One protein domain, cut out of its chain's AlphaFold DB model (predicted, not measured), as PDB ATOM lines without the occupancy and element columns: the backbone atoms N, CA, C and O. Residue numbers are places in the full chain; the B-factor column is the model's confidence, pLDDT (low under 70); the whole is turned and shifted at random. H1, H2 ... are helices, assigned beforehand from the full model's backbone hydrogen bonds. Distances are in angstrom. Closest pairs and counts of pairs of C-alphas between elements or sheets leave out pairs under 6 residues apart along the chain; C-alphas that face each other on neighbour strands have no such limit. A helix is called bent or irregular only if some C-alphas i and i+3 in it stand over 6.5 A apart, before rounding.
ATOM      1  N   ILE A 287     -35.840 -31.987  -2.401       72.50
ATOM      2  CA  ILE A 287     -36.991 -32.920  -2.312       72.50
ATOM      3  C   ILE A 287     -38.223 -32.291  -1.629       72.50
ATOM      4  O   ILE A 287     -39.358 -32.635  -1.955       72.50
ATOM      5  N   ALA A 288     -38.019 -31.358  -0.691       71.38
ATOM      6  CA  ALA A 288     -39.106 -30.603  -0.065       71.38
ATOM      7  C   ALA A 288     -39.834 -29.676  -1.057       71.38
ATOM      8  O   ALA A 288     -41.057 -29.628  -1.037       71.38
ATOM      9  N   GLU A 289     -39.096 -29.013  -1.946       73.38
ATOM     10  CA  GLU A 289     -39.638 -28.146  -2.994       73.38
ATOM     11  C   GLU A 289     -40.303 -28.967  -4.109       73.38
ATOM     12  O   GLU A 289     -41.386 -28.616  -4.563       73.38
ATOM     13  N   ILE A 290     -39.723 -30.114  -4.497       74.69
ATOM     14  CA  ILE A 290     -40.376 -31.055  -5.426       74.69
ATOM     15  C   ILE A 290     -41.725 -31.499  -4.850       74.69
ATOM     16  O   ILE A 290     -42.735 -31.467  -5.549       74.69
ATOM     17  N   LYS A 291     -41.758 -31.870  -3.564       80.38
ATOM     18  CA  LYS A 291     -42.991 -32.251  -2.870       80.38
ATOM     19  C   LYS A 291     -44.009 -31.108  -2.868       80.38
ATOM     20  O   LYS A 291     -45.148 -31.338  -3.243       80.38
ATOM     21  N   GLU A 292     -43.600 -29.887  -2.533       75.38
ATOM     22  CA  GLU A 292     -44.482 -28.714  -2.541       75.38
ATOM     23  C   GLU A 292     -45.032 -28.400  -3.950       75.38
ATOM     24  O   GLU A 292     -46.227 -28.159  -4.110       75.38
ATOM     25  N   ARG A 293     -44.194 -28.481  -4.997       72.75
ATOM     26  CA  ARG A 293     -44.620 -28.336  -6.403       72.75
ATOM     27  C   ARG A 293     -45.630 -29.417  -6.814       72.75
ATOM     28  O   ARG A 293     -46.545 -29.123  -7.578       72.75
ATOM     29  N   LEU A 294     -45.490 -30.648  -6.315       71.31
ATOM     30  CA  LEU A 294     -46.433 -31.750  -6.553       71.31
ATOM     31  C   LEU A 294     -47.741 -31.572  -5.765       71.31
ATOM     32  O   LEU A 294     -48.819 -31.768  -6.324       71.31
ATOM     33  N   GLU A 295     -47.668 -31.101  -4.520       75.62
ATOM     34  CA  GLU A 295     -48.835 -30.773  -3.690       75.62
ATOM     35  C   GLU A 295     -49.644 -29.614  -4.296       75.62
ATOM     36  O   GLU A 295     -50.866 -29.711  -4.391       75.62
ATOM     37  N   ARG A 296     -48.977 -28.586  -4.846       63.44
ATOM     38  CA  ARG A 296     -49.612 -27.526  -5.656       63.44
ATOM     39  C   ARG A 296     -50.307 -28.047  -6.922       63.44
ATOM     40  O   ARG A 296     -51.223 -27.394  -7.414       63.44
ATOM     41  N   LYS A 297     -49.911 -29.216  -7.439       61.47
ATOM     42  CA  LYS A 297     -50.578 -29.927  -8.549       61.47
ATOM     43  C   LYS A 297     -51.622 -30.955  -8.073       61.47
ATOM     44  O   LYS A 297     -52.093 -31.752  -8.881       61.47
ATOM     45  N   GLY A 298     -51.986 -30.954  -6.787       59.59
ATOM     46  CA  GLY A 298     -52.988 -31.855  -6.204       59.59
ATOM     47  C   GLY A 298     -52.475 -33.260  -5.865       59.59
ATOM     48  O   GLY A 298     -53.278 -34.157  -5.616       59.59
ATOM     49  N   ILE A 299     -51.157 -33.481  -5.854       69.50
ATOM     50  CA  ILE A 299     -50.549 -34.794  -5.606       69.50
ATOM     51  C   ILE A 299     -49.990 -34.836  -4.185       69.50
ATOM     52  O   ILE A 299     -48.911 -34.314  -3.904       69.50
ATOM     53  N   LEU A 300     -50.699 -35.519  -3.288       78.81
ATOM     54  CA  LEU A 300     -50.180 -35.842  -1.961       78.81
ATOM     55  C   LEU A 300     -49.199 -37.014  -2.076       78.81
ATOM     56  O   LEU A 300     -49.591 -38.129  -2.426       78.81
ATOM     57  N   ILE A 301     -47.917 -36.764  -1.798       80.50
ATOM     58  CA  ILE A 301     -46.866 -37.770  -1.963       80.50
ATOM     59  C   ILE A 301     -45.778 -37.709  -0.884       80.50
ATOM     60  O   ILE A 301     -45.352 -36.648  -0.424       80.50
ATOM     61  N   GLU A 302     -45.303 -38.885  -0.481       83.00
ATOM     62  CA  GLU A 302     -44.218 -39.038   0.483       83.00
ATOM     63  C   GLU A 302     -42.845 -38.749  -0.140       83.00
ATOM     64  O   GLU A 302     -42.539 -39.181  -1.254       83.00
ATOM     65  N   LYS A 303     -41.961 -38.102   0.633       82.00
ATOM     66  CA  LYS A 303     -40.583 -37.781   0.213       82.00
ATOM     67  C   LYS A 303     -39.801 -39.017  -0.255       82.00
ATOM     68  O   LYS A 303     -39.083 -38.937  -1.245       82.00
ATOM     69  N   LEU A 304     -40.020 -40.172   0.382       82.00
ATOM     70  CA  LEU A 304     -39.374 -41.443   0.030       82.00
ATOM     71  C   LEU A 304     -39.707 -41.924  -1.394       82.00
ATOM     72  O   LEU A 304     -38.862 -42.556  -2.032       82.00
ATOM     73  N   LYS A 305     -40.902 -41.614  -1.923       87.00
ATOM     74  CA  LYS A 305     -41.270 -41.952  -3.308       87.00
ATOM     75  C   LYS A 305     -40.536 -41.053  -4.304       87.00
ATOM     76  O   LYS A 305     -39.991 -41.557  -5.283       87.00
ATOM     77  N   ILE A 306     -40.434 -39.755  -4.004       84.56
ATOM     78  CA  ILE A 306     -39.640 -38.786  -4.782       84.56
ATOM     79  C   ILE A 306     -38.163 -39.213  -4.809       84.56
ATOM     80  O   ILE A 306     -37.575 -39.341  -5.879       84.56
ATOM     81  N   GLU A 307     -37.579 -39.529  -3.650       82.94
ATOM     82  CA  GLU A 307     -36.208 -40.051  -3.538       82.94
ATOM     83  C   GLU A 307     -35.989 -41.336  -4.346       82.94
ATOM     84  O   GLU A 307     -34.932 -41.520  -4.952       82.94
ATOM     85  N   ARG A 308     -36.982 -42.234  -4.366       86.19
ATOM     86  CA  ARG A 308     -36.933 -43.466  -5.157       86.19
ATOM     87  C   ARG A 308     -36.966 -43.169  -6.656       86.19
ATOM     88  O   ARG A 308     -36.106 -43.687  -7.358       86.19
ATOM     89  N   ALA A 309     -37.848 -42.293  -7.139       85.06
ATOM     90  CA  ALA A 309     -37.861 -41.879  -8.546       85.06
ATOM     91  C   ALA A 309     -36.525 -41.235  -8.980       85.06
ATOM     92  O   ALA A 309     -35.978 -41.607 -10.018       85.06
ATOM     93  N   ILE A 310     -35.941 -40.367  -8.144       81.56
ATOM     94  CA  ILE A 310     -34.618 -39.769  -8.397       81.56
ATOM     95  C   ILE A 310     -33.524 -40.852  -8.450       81.56
ATOM     96  O   ILE A 310     -32.717 -40.855  -9.378       81.56
ATOM     97  N   ARG A 311     -33.505 -41.825  -7.522       84.00
ATOM     98  CA  ARG A 311     -32.553 -42.962  -7.572       84.00
ATOM     99  C   ARG A 311     -32.698 -43.817  -8.828       84.00
ATOM    100  O   ARG A 311     -31.698 -44.337  -9.319       84.00
ATOM    101  N   LEU A 312     -33.916 -43.983  -9.341       82.25
ATOM    102  CA  LEU A 312     -34.155 -44.693 -10.598       82.25
ATOM    103  C   LEU A 312     -33.643 -43.907 -11.816       82.25
ATOM    104  O   LEU A 312     -33.510 -44.496 -12.888       82.25
ATOM    105  N   GLY A 313     -33.270 -42.636 -11.655       81.69
ATOM    106  CA  GLY A 313     -32.728 -41.784 -12.709       81.69
ATOM    107  C   GLY A 313     -33.800 -41.083 -13.538       81.69
ATOM    108  O   GLY A 313     -33.546 -40.813 -14.707       81.69
ATOM    109  N   TYR A 314     -34.980 -40.830 -12.960       81.50
ATOM    110  CA  TYR A 314     -35.964 -39.928 -13.558       81.50
ATOM    111  C   TYR A 314     -35.580 -38.474 -13.289       81.50
ATOM    112  O   TYR A 314     -35.159 -38.120 -12.185       81.50
ATOM    113  N   GLU A 315     -35.724 -37.645 -14.313       76.56
ATOM    114  CA  GLU A 315     -35.398 -36.222 -14.267       76.56
ATOM    115  C   GLU A 315     -36.544 -35.398 -13.667       76.56
ATOM    116  O   GLU A 315     -37.671 -35.875 -13.499       76.56
ATOM    117  N   LEU A 316     -36.263 -34.145 -13.298       68.56
ATOM    118  CA  LEU A 316     -37.240 -33.308 -12.600       68.56
ATOM    119  C   LEU A 316     -38.476 -33.011 -13.461       68.56
ATOM    120  O   LEU A 316     -39.592 -33.043 -12.946       68.56
ATOM    121  N   ASN A 317     -38.291 -32.773 -14.760       65.38
ATOM    122  CA  ASN A 317     -39.377 -32.589 -15.726       65.38
ATOM    123  C   ASN A 317     -40.347 -33.787 -15.722       65.38
ATOM    124  O   ASN A 317     -41.552 -33.583 -15.616       65.38
ATOM    125  N   GLN A 318     -39.835 -35.023 -15.720       75.69
ATOM    126  CA  GLN A 318     -40.607 -36.270 -15.628       75.69
ATOM    127  C   GLN A 318     -41.285 -36.421 -14.258       75.69
ATOM    128  O   GLN A 318     -42.471 -36.739 -14.174       75.69
ATOM    129  N   ILE A 319     -40.546 -36.143 -13.181       80.25
ATOM    130  CA  ILE A 319     -41.029 -36.212 -11.797       80.25
ATOM    131  C   ILE A 319     -42.140 -35.189 -11.521       80.25
ATOM    132  O   ILE A 319     -43.014 -35.465 -10.707       80.25
ATOM    133  N   LEU A 320     -42.154 -34.027 -12.177       75.56
ATOM    134  CA  LEU A 320     -43.189 -33.000 -11.998       75.56
ATOM    135  C   LEU A 320     -44.466 -33.238 -12.834       75.56
ATOM    136  O   LEU A 320     -45.374 -32.397 -12.797       75.56
ATOM    137  N   VAL A 321     -44.575 -34.362 -13.556       74.38
ATOM    138  CA  VAL A 321     -45.787 -34.766 -14.293       74.38
ATOM    139  C   VAL A 321     -46.774 -35.482 -13.365       74.38
ATOM    140  O   VAL A 321     -46.427 -36.434 -12.670       74.38
ATOM    141  N   VAL A 322     -48.048 -35.079 -13.401       72.25
ATOM    142  CA  VAL A 322     -49.119 -35.708 -12.601       72.25
ATOM    143  C   VAL A 322     -49.321 -37.176 -12.985       72.25
ATOM    144  O   VAL A 322     -49.355 -38.057 -12.129       72.25
ATOM    145  N   GLU A 323     -49.397 -37.448 -14.288       75.44
ATOM    146  CA  GLU A 323     -49.621 -38.792 -14.829       75.44
ATOM    147  C   GLU A 323     -48.473 -39.768 -14.502       75.44
ATOM    148  O   GLU A 323     -48.727 -40.959 -14.312       75.44
ATOM    149  N   PHE A 324     -47.235 -39.272 -14.342       85.06
ATOM    150  CA  PHE A 324     -46.091 -40.088 -13.917       85.06
ATOM    151  C   PHE A 324     -46.332 -40.688 -12.529       85.06
ATOM    152  O   PHE A 324     -46.098 -41.877 -12.328       85.06
ATOM    153  N   TRP A 325     -46.871 -39.907 -11.587       84.25
ATOM    154  CA  TRP A 325     -47.163 -40.399 -10.238       84.25
ATOM    155  C   TRP A 325     -48.379 -41.315 -10.163       84.25
ATOM    156  O   TRP A 325     -48.379 -42.240  -9.351       84.25
ATOM    157  N   ILE A 326     -49.374 -41.125 -11.033       81.19
ATOM    158  CA  ILE A 326     -50.465 -42.098 -11.202       81.19
ATOM    159  C   ILE A 326     -49.863 -43.449 -11.611       81.19
ATOM    160  O   ILE A 326     -50.060 -44.446 -10.914       81.19
ATOM    161  N   LYS A 327     -49.035 -43.468 -12.666       85.81
ATOM    162  CA  LYS A 327     -48.405 -44.701 -13.151       85.81
ATOM    163  C   LYS A 327     -47.419 -45.307 -12.151       85.81
ATOM    164  O   LYS A 327     -47.375 -46.523 -11.988       85.81
ATOM    165  N   TYR A 328     -46.653 -44.477 -11.450       89.56
ATOM    166  CA  TYR A 328     -45.740 -44.915 -10.399       89.56
ATOM    167  C   TYR A 328     -46.496 -45.618  -9.263       89.56
ATOM    168  O   TYR A 328     -46.070 -46.684  -8.829       89.56
ATOM    169  N   ASN A 329     -47.621 -45.062  -8.798       85.69
ATOM    170  CA  ASN A 329     -48.407 -45.649  -7.708       85.69
ATOM    171  C   ASN A 329     -49.054 -46.992  -8.108       85.69
ATOM    172  O   ASN A 329     -49.098 -47.903  -7.284       85.69
ATOM    173  N   GLU A 330     -49.480 -47.174  -9.368       89.19
ATOM    174  CA  GLU A 330     -49.919 -48.490  -9.884       89.19
ATOM    175  C   GLU A 330     -48.820 -49.565  -9.786       89.19
ATOM    176  O   GLU A 330     -49.101 -50.747  -9.582       89.19
ATOM    177  N   LEU A 331     -47.562 -49.154  -9.959       88.31
ATOM    178  CA  LEU A 331     -46.392 -50.025 -10.080       88.31
ATOM    179  C   LEU A 331     -45.533 -50.073  -8.805       88.31
ATOM    180  O   LEU A 331     -44.517 -50.767  -8.774       88.31
ATOM    181  N   GLU A 332     -45.915 -49.359  -7.744       83.19
ATOM    182  CA  GLU A 332     -45.048 -49.058  -6.597       83.19
ATOM    183  C   GLU A 332     -44.472 -50.307  -5.912       83.19
ATOM    184  O   GLU A 332     -43.314 -50.311  -5.492       83.19
ATOM    185  N   ASN A 333     -45.255 -51.385  -5.844       88.00
ATOM    186  CA  ASN A 333     -44.872 -52.642  -5.195       88.00
ATOM    187  C   ASN A 333     -43.886 -53.504  -6.014       88.00
ATOM    188  O   ASN A 333     -43.509 -54.590  -5.572       88.00
ATOM    189  N   LEU A 334     -43.477 -53.066  -7.210       88.12
ATOM    190  CA  LEU A 334     -42.473 -53.755  -8.023       88.12
ATOM    191  C   LEU A 334     -41.045 -53.480  -7.522       88.12
ATOM    192  O   LEU A 334     -40.781 -52.476  -6.858       88.12
TER     193      LEU A 334
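AT A GLANCE: This is residues 287 to 334 of the 773 residues of an uncharacterized protein of Rhizophagus irregularis (strain DAOM 181602 / DAOM 197198 / MUCL 43194) (UniProt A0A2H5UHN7). Three short helices, H1, H2 and H4, stand with their centres at the corners of a triangle, H1 set crosswise to both H2 and H4, and a single turn of helix, H3, joins H2 to H4. The helices make few contacts, and no two of them form a hairpin. The printed part has 48 residues with four named helices, in the order H1, H2, H3, H4, and no named strand; the class is all helix. It is compact, with a radius of gyration of the C-alphas of 9.7 A, and spans 27 by 18 by 17 A along its three main axes.

IN THESE COORDINATES: The printed part begins with H1, residues 287 to 295, which runs 12.1 A from C-alpha 287 at (-36.991, -32.920, -2.312) to C-alpha 295. After residues 296 to 302 comes H2, residues 303 to 312, 14.4 A long, with C-alpha 303 at (-40.583, -37.781, 0.213). H3 is residues 316 to 319. H4, residues 322 to 331, is 14.8 A long and ends with C-alpha 331 at (-46.392, -50.025, -10.080). Residues 332 to 334 follow it.

HOW THE PARTS SIT: H1 and H2 touch, with 7 pairs of C-alphas within 8 A; their closest C-alphas, those of Ile 287 and Lys 303, are 6.6 A apart. Their lines are only just about perpendicular, at 72 degrees. H1 and H4 are close but not clearly touching, with the closest C-alphas, those of Leu 294 and Val 322, 7.7 A apart. Their lines are about perpendicular, at 75 degrees. H2 and H3 are close but not clearly touching; the closest C-alphas, those of Ala 309 and Ile 319, are 7.3 A apart. H3 and H4 are also close but not clearly touching, with the C-alphas of Gln 318 and Phe 324 closest at 6.9 A. H2 and H4 are near each other, with 7 pairs of C-alphas within 10 A and no pair within 8 A. H1 and H3 are only just apart, their closest C-alphas 8.1 A from each other. In H1, H2 and H4 every O i to N i+4 pair is within hydrogen-bond range; H3, with 4 residues, is too short for such a pair, and its one O i to N i+3 pair is within range.

THE WHOLE: The two C-alphas farthest apart, those of Arg 296 and Leu 334, are 27.3 A from each other, and the first and last printed C-alphas, of Ile 287 and Leu 334, are 22.3 A apart. The printed part has no cut. The links from H2 to H3 and from H3 to H4 are tight, with 3 and 2 residues, and the link from H1 to H2 is short, with 7 residues. The mean pLDDT of the printed part is 78.7, and 6 residues are under 70: residues 296 to 299 and 316 to 317.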